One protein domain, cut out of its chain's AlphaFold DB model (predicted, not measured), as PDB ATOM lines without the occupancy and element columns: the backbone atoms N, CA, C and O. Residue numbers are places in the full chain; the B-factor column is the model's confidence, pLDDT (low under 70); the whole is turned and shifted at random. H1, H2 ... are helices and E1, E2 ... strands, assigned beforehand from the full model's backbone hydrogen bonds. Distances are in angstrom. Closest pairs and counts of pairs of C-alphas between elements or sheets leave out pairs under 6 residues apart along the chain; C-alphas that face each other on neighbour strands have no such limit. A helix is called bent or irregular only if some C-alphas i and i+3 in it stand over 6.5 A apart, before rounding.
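What this domain is: This is residues 48 to 115 of the 393 residues of the protein "HNHc domain-containing protein" of Marisediminicola antarctica (UniProt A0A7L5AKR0). Two helices pack on the later part of one kinked helix, H1: H3 at a steep angle on residues 64 to 68, H2 nearly at a right angle on residues 70 to 71. Residues 53 to 59, 73 to 81 and 108 to 115 stick out. The printed part has 68 residues, mostly helix, in the order E1, H1, H2, H3; it is loose, with a radius of gyration of the C-alphas of 13.7 A, and spans 35 by 26 by 23 A.

How they stand to each other: H1, residues 54 to 72, has a kink of 50 degrees near residue 66 and is irregular, C-alphas 67 and 70 being 7.4 A apart. H3, residues 96 to 114, touches it with residues 96 to 104 alone, at a steep tilt of 58 degrees, opposite ways; the closest C-alphas, of Leu 64 and Leu 100, are 6.5 A apart. H2, residues 80 to 91, touches H1 with residues 86 to 90 alone, about perpendicular at 88 degrees; the closest C-alphas, of Pro 70 and Ala 86, are 5.3 A apart. H2 and H3 are apart. Every O i to N i+4 pair is within hydrogen-bond range in H2 and H3, 13 of 15 in H1.

Where its parts are: H1 is 22.3 A long, H2 16.4 A and H3 26.8 A, ending at C-alpha 114 (-28.564, 45.420, -27.695). E1, residues 48 to 51, 10.1 A, begins at C-alpha 48 (-26.015, 46.368, -51.617) and pairs with no named strand.

The domain as a whole: The farthest C-alphas, of His 51 and Pro 80, are 38.5 A apart. The printed part has no cut and no long link. The pLDDT is under 70 at residue 70 and residues 72 to 87.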
ATOM      1  N   GLY A  48     -27.013  47.337 -52.031       87.38
ATOM      2  CA  GLY A  48     -26.015  46.368 -51.617       87.38
ATOM      3  C   GLY A  48     -26.318  44.963 -52.109       87.38
ATOM      4  O   GLY A  48     -27.462  44.610 -52.369       87.38
ATOM      5  N   ILE A  49     -25.257  44.172 -52.229       91.25
ATOM      6  CA  ILE A  49     -25.307  42.735 -52.490       91.25
ATOM      7  C   ILE A  49     -24.419  42.067 -51.446       91.25
ATOM      8  O   ILE A  49     -23.243  42.418 -51.290       91.25
ATOM      9  N   TRP A  50     -24.981  41.085 -50.752       90.56
ATOM     10  CA  TRP A  50     -24.239  40.156 -49.917       90.56
ATOM     11  C   TRP A  50     -24.003  38.845 -50.670       90.56
ATOM     12  O   TRP A  50     -24.900  38.284 -51.296       90.56
ATOM     13  N   HIS A  51     -22.774  38.359 -50.596       91.81
ATOM     14  CA  HIS A  51     -22.383  37.006 -50.946       91.81
ATOM     15  C   HIS A  51     -22.051  36.318 -49.620       91.81
ATOM     16  O   HIS A  51     -21.019  36.610 -49.014       91.81
ATOM     17  N   LEU A  52     -22.985  35.512 -49.119       91.00
ATOM     18  CA  LEU A  52     -22.900  34.861 -47.810       91.00
ATOM     19  C   LEU A  52     -22.479  33.398 -47.964       91.00
ATOM     20  O   LEU A  52     -22.760  32.774 -48.989       91.00
ATOM     21  N   HIS A  53     -21.845  32.846 -46.929       90.81
ATOM     22  CA  HIS A  53     -21.686  31.399 -46.812       90.81
ATOM     23  C   HIS A  53     -23.083  30.743 -46.725       90.81
ATOM     24  O   HIS A  53     -23.994  31.378 -46.185       90.81
ATOM     25  N   PRO A  54     -23.309  29.507 -47.219       87.50
ATOM     26  CA  PRO A  54     -24.634  28.884 -47.174       87.50
ATOM     27  C   PRO A  54     -25.253  28.802 -45.770       87.50
ATOM     28  O   PRO A  54     -26.469  28.913 -45.646       87.50
ATOM     29  N   GLU A  55     -24.434  28.666 -44.724       85.19
ATOM     30  CA  GLU A  55     -24.867  28.698 -43.318       85.19
ATOM     31  C   GLU A  55     -25.424  30.076 -42.908       85.19
ATOM     32  O   GLU A  55     -26.590  30.185 -42.521       85.19
ATOM     33  N   ASP A  56     -24.636  31.145 -43.083       87.06
ATOM     34  CA  ASP A  56     -25.051  32.532 -42.815       87.06
ATOM     35  C   ASP A  56     -26.279  32.931 -43.656       87.06
ATOM     36  O   ASP A  56     -27.187  33.628 -43.195       87.06
ATOM     37  N   GLY A  57     -26.312  32.474 -44.913       85.75
ATOM     38  CA  GLY A  57     -27.413  32.695 -45.843       85.75
ATOM     39  C   GLY A  57     -28.706  32.014 -45.397       85.75
ATOM     40  O   GLY A  57     -29.764  32.633 -45.469       85.75
ATOM     41  N   ALA A  58     -28.627  30.782 -44.883       86.81
ATOM     42  CA  ALA A  58     -29.777  30.070 -44.332       86.81
ATOM     43  C   ALA A  58     -30.317  30.738 -43.058       86.81
ATOM     44  O   ALA A  58     -31.532  30.787 -42.868       86.81
ATOM     45  N   LEU A  59     -29.447  31.302 -42.211       86.38
ATOM     46  CA  LEU A  59     -29.869  32.079 -41.041       86.38
ATOM     47  C   LEU A  59     -30.640  33.345 -41.453       86.38
ATOM     48  O   LEU A  59     -31.727  33.601 -40.928       86.38
ATOM     49  N   LEU A  60     -30.110  34.110 -42.415       85.75
ATOM     50  CA  LEU A  60     -30.764  35.318 -42.927       85.75
ATOM     51  C   LEU A  60     -32.091  34.998 -43.634       85.75
ATOM     52  O   LEU A  60     -33.095  35.660 -43.373       85.75
ATOM     53  N   ASP A  61     -32.117  33.977 -44.494       84.88
ATOM     54  CA  ASP A  61     -33.334  33.559 -45.199       84.88
ATOM     55  C   ASP A  61     -34.391  33.013 -44.228       84.88
ATOM     56  O   ASP A  61     -35.562  33.360 -44.340       84.88
ATOM     57  N   SER A  62     -34.000  32.253 -43.199       85.31
ATOM     58  CA  SER A  62     -34.912  31.802 -42.135       85.31
ATOM     59  C   SER A  62     -35.543  32.977 -41.374       85.31
ATOM     60  O   SER A  62     -36.761  33.012 -41.176       85.31
ATOM     61  N   ALA A  63     -34.752  33.996 -41.015       84.81
ATOM     62  CA  ALA A  63     -35.262  35.190 -40.340       84.81
ATOM     63  C   ALA A  63     -36.245  35.984 -41.222       84.81
ATOM     64  O   ALA A  63     -37.355  36.304 -40.793       84.81
ATOM     65  N   LEU A  64     -35.876  36.256 -42.477       84.56
ATOM     66  CA  LEU A  64     -36.697  37.020 -43.425       84.56
ATOM     67  C   LEU A  64     -37.954  36.248 -43.872       84.56
ATOM     68  O   LEU A  64     -39.046  36.818 -43.947       84.56
ATOM     69  N   SER A  65     -37.838  34.943 -44.125       82.00
ATOM     70  CA  SER A  65     -38.972  34.092 -44.508       82.00
ATOM     71  C   SER A  65     -39.966  33.892 -43.367       82.00
ATOM     72  O   SER A  65     -41.166  33.880 -43.631       82.00
ATOM     73  N   THR A  66     -39.516  33.837 -42.106       82.19
ATOM     74  CA  THR A  66     -40.411  33.811 -40.934       82.19
ATOM     75  C   THR A  66     -41.306  35.051 -40.894       82.19
ATOM     76  O   THR A  66     -42.502  34.941 -40.631       82.19
ATOM     77  N   ILE A  67     -40.760  36.222 -41.237       78.06
ATOM     78  CA  ILE A  67     -41.491  37.496 -41.242       78.06
ATOM     79  C   ILE A  67     -42.545  37.536 -42.363       78.06
ATOM     80  O   ILE A  67     -43.658  37.994 -42.123       78.06
ATOM     81  N   LEU A  68     -42.254  36.998 -43.555       75.50
ATOM     82  CA  LEU A  68     -43.234  36.881 -44.655       75.50
ATOM     83  C   LEU A  68     -44.120  35.622 -44.610       75.50
ATOM     84  O   LEU A  68     -45.071  35.512 -45.390       75.50
ATOM     85  N   SER A  69     -43.851  34.677 -43.707       70.62
ATOM     86  CA  SER A  69     -44.586  33.410 -43.570       70.62
ATOM     87  C   SER A  69     -46.121  33.570 -43.544       70.62
ATOM     88  O   SER A  69     -46.806  32.815 -44.247       70.62
ATOM     89  N   PRO A  70     -46.709  34.590 -42.870       68.19
ATOM     90  CA  PRO A  70     -48.161  34.790 -42.876       68.19
ATOM     91  C   PRO A  70     -48.775  35.036 -44.264       68.19
ATOM     92  O   PRO A  70     -49.937  34.666 -44.473       68.19
ATOM     93  N   ARG A  71     -48.002  35.618 -45.198       70.00
ATOM     94  CA  ARG A  71     -48.401  35.910 -46.588       70.00
ATOM     95  C   ARG A  71     -48.137  34.753 -47.548       70.00
ATOM     96  O   ARG A  71     -48.978  34.472 -48.396       70.00
ATOM     97  N   ARG A  72     -46.999  34.063 -47.408       61.78
ATOM     98  CA  ARG A  72     -46.558  33.018 -48.359       61.78
ATOM     99  C   ARG A  72     -47.263  31.665 -48.204       61.78
ATOM    100  O   ARG A  72     -47.146  30.828 -49.091       61.78
ATOM    101  N   GLY A  73     -48.035  31.477 -47.132       54.50
ATOM    102  CA  GLY A  73     -48.943  30.339 -46.966       54.50
ATOM    103  C   GLY A  73     -48.264  29.080 -46.423       54.50
ATOM    104  O   GLY A  73     -47.809  28.229 -47.179       54.50
ATOM    105  N   GLY A  74     -48.271  28.931 -45.097       57.16
ATOM    106  CA  GLY A  74     -47.873  27.709 -44.391       57.16
ATOM    107  C   GLY A  74     -48.986  27.162 -43.480       57.16
ATOM    108  O   GLY A  74     -49.980  27.858 -43.241       57.16
ATOM    109  N   PRO A  75     -48.851  25.927 -42.960       55.16
ATOM    110  CA  PRO A  75     -49.811  25.345 -42.022       55.16
ATOM    111  C   PRO A  75     -49.869  26.156 -40.717       55.16
ATOM    112  O   PRO A  75     -48.875  26.285 -40.005       55.16
ATOM    113  N   ARG A  76     -51.044  26.716 -40.403       58.44
ATOM    114  CA  ARG A  76     -51.255  27.612 -39.253       58.44
ATOM    115  C   ARG A  76     -51.747  26.839 -38.026       58.44
ATOM    116  O   ARG A  76     -52.898  26.413 -38.002       58.44
ATOM    117  N   PHE A  77     -50.917  26.752 -36.990       54.47
ATOM    118  CA  PHE A  77     -51.284  26.244 -35.663       54.47
ATOM    119  C   PHE A  77     -50.920  27.277 -34.586       54.47
ATOM    120  O   PHE A  77     -49.940  27.081 -33.873       54.47
ATOM    121  N   ILE A  78     -51.636  28.410 -34.504       61.31
ATOM    122  CA  ILE A  78     -51.256  29.481 -33.562       61.31
ATOM    123  C   ILE A  78     -52.424  30.263 -32.942       61.31
ATOM    124  O   ILE A  78     -53.528  30.346 -33.484       61.31
ATOM    125  N   ASP A  79     -52.091  30.812 -31.775       66.81
ATOM    126  CA  ASP A  79     -52.801  31.677 -30.833       66.81
ATOM    127  C   ASP A  79     -53.578  32.861 -31.474       66.81
ATOM    128  O   ASP A  79     -53.140  33.416 -32.492       66.81
ATOM    129  N   PRO A  80     -54.724  33.292 -30.895       67.06
ATOM    130  CA  PRO A  80     -55.451  34.489 -31.333       67.06
ATOM    131  C   PRO A  80     -54.612  35.777 -31.466       67.06
ATOM    132  O   PRO A  80     -54.903  36.565 -32.373       67.06
ATOM    133  N   GLU A  81     -53.579  36.015 -30.650       65.31
ATOM    134  CA  GLU A  81     -52.724  37.207 -30.806       65.31
ATOM    135  C   GLU A  81     -51.862  37.156 -32.073       65.31
ATOM    136  O   GLU A  81     -51.729  38.152 -32.795       65.31
ATOM    137  N   GLU A  82     -51.286  35.993 -32.378       65.06
ATOM    138  CA  GLU A  82     -50.491  35.808 -33.593       65.06
ATOM    139  C   GLU A  82     -51.366  35.842 -34.842       65.06
ATOM    140  O   GLU A  82     -50.972  36.422 -35.853       65.06
ATOM    141  N   LYS A  83     -52.607  35.347 -34.750       63.84
ATOM    142  CA  LYS A  83     -53.609  35.508 -35.808       63.84
ATOM    143  C   LYS A  83     -53.886  36.984 -36.121       63.84
ATOM    144  O   LYS A  83     -53.975  37.338 -37.294       63.84
ATOM    145  N   ALA A  84     -53.969  37.855 -35.111       64.56
ATOM    146  CA  ALA A  84     -54.175  39.292 -35.317       64.56
ATOM    147  C   ALA A  84     -52.954  39.985 -35.956       64.56
ATOM    148  O   ALA A  84     -53.120  40.852 -36.816       64.56
ATOM    149  N   LYS A  85     -51.727  39.590 -35.584       65.31
ATOM    150  CA  LYS A  85     -50.484  40.078 -36.221       65.31
ATOM    151  C   LYS A  85     -50.374  39.600 -37.675       65.31
ATOM    152  O   LYS A  85     -50.113  40.405 -38.564       65.31
ATOM    153  N   ALA A  86     -50.654  38.320 -37.922       65.31
ATOM    154  CA  ALA A  86     -50.698  37.722 -39.253       65.31
ATOM    155  C   ALA A  86     -51.736  38.401 -40.159       65.31
ATOM    156  O   ALA A  86     -51.443  38.687 -41.317       65.31
ATOM    157  N   GLN A  87     -52.929  38.697 -39.634       67.44
ATOM    158  CA  GLN A  87     -53.983  39.363 -40.394       67.44
ATOM    159  C   GLN A  87     -53.618  40.814 -40.739       67.44
ATOM    160  O   GLN A  87     -53.716  41.185 -41.904       67.44
ATOM    161  N   LYS A  88     -53.067  41.588 -39.791       73.19
ATOM    162  CA  LYS A  88     -52.520  42.928 -40.080       73.19
ATOM    163  C   LYS A  88     -51.430  42.904 -41.154       73.19
ATOM    164  O   LYS A  88     -51.378  43.810 -41.974       73.19
ATOM    165  N   LEU A  89     -50.578  41.874 -41.172       70.31
ATOM    166  CA  LEU A  89     -49.559  41.730 -42.213       70.31
ATOM    167  C   LEU A  89     -50.170  41.394 -43.582       70.31
ATOM    168  O   LEU A  89     -49.678  41.868 -44.603       70.31
ATOM    169  N   VAL A  90     -51.235  40.592 -43.634       74.56
ATOM    170  CA  VAL A  90     -51.965  40.294 -44.881       74.56
ATOM    171  C   VAL A  90     -52.723  41.524 -45.402       74.56
ATOM    172  O   VAL A  90     -52.791  41.715 -46.611       74.56
ATOM    173  N   GLU A  91     -53.238  42.373 -44.512       79.75
ATOM    174  CA  GLU A  91     -53.991  43.597 -44.843       79.75
ATOM    175  C   GLU A  91     -53.098  44.813 -45.190       79.75
ATOM    176  O   GLU A  91     -53.606  45.842 -45.636       79.75
ATOM    177  N   ASP A  92     -51.775  44.715 -45.015       79.12
ATOM    178  CA  ASP A  92     -50.818  45.786 -45.327       79.12
ATOM    179  C   ASP A  92     -50.746  46.065 -46.854       79.12
ATOM    180  O   ASP A  92     -50.496  45.144 -47.636       79.12
ATOM    181  N   PRO A  93     -50.927  47.312 -47.331       84.19
ATOM    182  CA  PRO A  93     -50.899  47.627 -48.763       84.19
ATOM    183  C   PRO A  93     -49.497  47.573 -49.404       84.19
ATOM    184  O   PRO A  93     -49.379  47.758 -50.615       84.19
ATOM    185  N   ARG A  94     -48.430  47.368 -48.621       84.50
ATOM    186  CA  ARG A  94     -47.037  47.370 -49.095       84.50
ATOM    187  C   ARG A  94     -46.623  46.042 -49.732       84.50
ATOM    188  O   ARG A  94     -47.192  44.981 -49.448       84.50
ATOM    189  N   THR A  95     -45.610  46.100 -50.601       87.88
ATOM    190  CA  THR A  95     -45.069  44.899 -51.259       87.88
ATOM    191  C   THR A  95     -44.245  44.055 -50.287       87.88
ATOM    192  O   THR A  95     -43.736  44.551 -49.279       87.88
ATOM    193  N   ASP A  96     -44.086  42.768 -50.594       83.81
ATOM    194  CA  ASP A  96     -43.291  41.846 -49.780       83.81
ATOM    195  C   ASP A  96     -41.827  42.313 -49.652       83.81
ATOM    196  O   ASP A  96     -41.234  42.200 -48.581       83.81
ATOM    197  N   GLU A  97     -41.252  42.914 -50.698       86.38
ATOM    198  CA  GLU A  97     -39.896  43.480 -50.685       86.38
ATOM    199  C   GLU A  97     -39.787  44.705 -49.766       86.38
ATOM    200  O   GLU A  97     -38.794  44.849 -49.053       86.38
ATOM    201  N   GLN A  98     -40.808  45.570 -49.740       86.62
ATOM    202  CA  GLN A  98     -40.860  46.727 -48.837       86.62
ATOM    203  C   GLN A  98     -40.947  46.280 -47.371       86.62
ATOM    204  O   GLN A  98     -40.245  46.816 -46.515       86.62
ATOM    205  N   ILE A  99     -41.760  45.257 -47.094       85.62
ATOM    206  CA  ILE A  99     -41.885  44.650 -45.763       85.62
ATOM    207  C   ILE A  99     -40.553  44.017 -45.328       85.62
ATOM    208  O   ILE A  99     -40.131  44.211 -44.189       85.62
ATOM    209  N   LEU A 100     -39.859  43.305 -46.225       85.75
ATOM    210  CA  LEU A 100     -38.535  42.739 -45.939       85.75
ATOM    211  C   LEU A 100     -37.468  43.809 -45.690       85.75
ATOM    212  O   LEU A 100     -36.631  43.623 -44.806       85.75
ATOM    213  N   ALA A 101     -37.494  44.918 -46.431       86.56
ATOM    214  CA  ALA A 101     -36.572  46.032 -46.220       86.56
ATOM    215  C   ALA A 101     -36.753  46.647 -44.821       86.56
ATOM    216  O   ALA A 101     -35.783  46.762 -44.069       86.56
ATOM    217  N   ASP A 102     -37.994  46.954 -44.431       87.44
ATOM    218  CA  ASP A 102     -38.316  47.454 -43.090       87.44
ATOM    219  C   ASP A 102     -37.915  46.462 -41.992       87.44
ATOM    220  O   ASP A 102     -37.322  46.848 -40.983       87.44
ATOM    221  N   ALA A 103     -38.205  45.176 -42.193       85.88
ATOM    222  CA  ALA A 103     -37.893  44.122 -41.239       85.88
ATOM    223  C   ALA A 103     -36.379  43.943 -41.038       85.88
ATOM    224  O   ALA A 103     -35.915  43.823 -39.903       85.88
ATOM    225  N   LEU A 104     -35.598  43.991 -42.120       88.19
ATOM    226  CA  LEU A 104     -34.138  43.942 -42.074       88.19
ATOM    227  C   LEU A 104     -33.554  45.136 -41.306       88.19
ATOM    228  O   LEU A 104     -32.695  44.953 -40.442       88.19
ATOM    229  N   ILE A 105     -34.048  46.350 -41.566       87.00
ATOM    230  CA  ILE A 105     -33.639  47.550 -40.820       87.00
ATOM    231  C   ILE A 105     -34.074  47.461 -39.348       87.00
ATOM    232  O   ILE A 105     -33.311  47.856 -38.466       87.00
ATOM    233  N   GLY A 106     -35.247  46.893 -39.060       84.00
ATOM    234  CA  GLY A 106     -35.719  46.610 -37.702       84.00
ATOM    235  C   GLY A 106     -34.791  45.667 -36.931       84.00
ATOM    236  O   GLY A 106     -34.399  45.983 -35.809       84.00
ATOM    237  N   MET A 107     -34.362  44.561 -37.548       87.00
ATOM    238  CA  MET A 107     -33.386  43.637 -36.951       87.00
ATOM    239  C   MET A 107     -32.043  44.324 -36.664       87.00
ATOM    240  O   MET A 107     -31.482  44.150 -35.583       87.00
ATOM    241  N   ILE A 108     -31.547  45.152 -37.592       85.12
ATOM    242  CA  ILE A 108     -30.293  45.905 -37.412       85.12
ATOM    243  C   ILE A 108     -30.413  46.933 -36.276       85.12
ATOM    244  O   ILE A 108     -29.476  47.078 -35.491       85.12
ATOM    245  N   ARG A 109     -31.559  47.617 -36.144       76.75
ATOM    246  CA  ARG A 109     -31.835  48.543 -35.029       76.75
ATOM    247  C   ARG A 109     -31.769  47.820 -33.684       76.75
ATOM    248  O   ARG A 109     -30.956  48.199 -32.849       76.75
ATOM    249  N   ILE A 110     -32.506  46.714 -33.534       84.81
ATOM    250  CA  ILE A 110     -32.495  45.887 -32.313       84.81
ATOM    251  C   ILE A 110     -31.072  45.414 -31.977       84.81
ATOM    252  O   ILE A 110     -30.647  45.517 -30.830       84.81
ATOM    253  N   ALA A 111     -30.303  44.955 -32.971       80.44
ATOM    254  CA  ALA A 111     -28.911  44.551 -32.766       80.44
ATOM    255  C   ALA A 111     -28.005  45.723 -32.328       80.44
ATOM    256  O   ALA A 111     -27.131  45.538 -31.487       80.44
ATOM    257  N   THR A 112     -28.240  46.931 -32.852       75.69
ATOM    258  CA  THR A 112     -27.500  48.158 -32.494       75.69
ATOM    259  C   THR A 112     -27.883  48.695 -31.107       75.69
ATOM    260  O   THR A 112     -27.081  49.374 -30.466       75.69
ATOM    261  N   ASP A 113     -29.104  48.419 -30.640       74.88
ATOM    262  CA  ASP A 113     -29.595  48.764 -29.297       74.88
ATOM    263  C   ASP A 113     -29.164  47.755 -28.225       74.88
ATOM    264  O   ASP A 113     -28.925  48.142 -27.083       74.88
ATOM    265  N   ALA A 114     -29.032  46.477 -28.589       81.69
ATOM    266  CA  ALA A 114     -28.564  45.420 -27.695       81.69
ATOM    267  C   ALA A 114     -27.027  45.345 -27.570       81.69
ATOM    268  O   ALA A 114     -26.524  44.814 -26.579       81.69
ATOM    269  N   ASP A 115     -26.275  45.849 -28.554       76.06
ATOM    270  CA  ASP A 115     -24.809  45.867 -28.523       76.06
ATOM    271  C   ASP A 115     -24.272  46.899 -27.508       76.06
ATOM    272  O   ASP A 115     -24.538  48.094 -27.656       76.06
TER     273      ASP A 115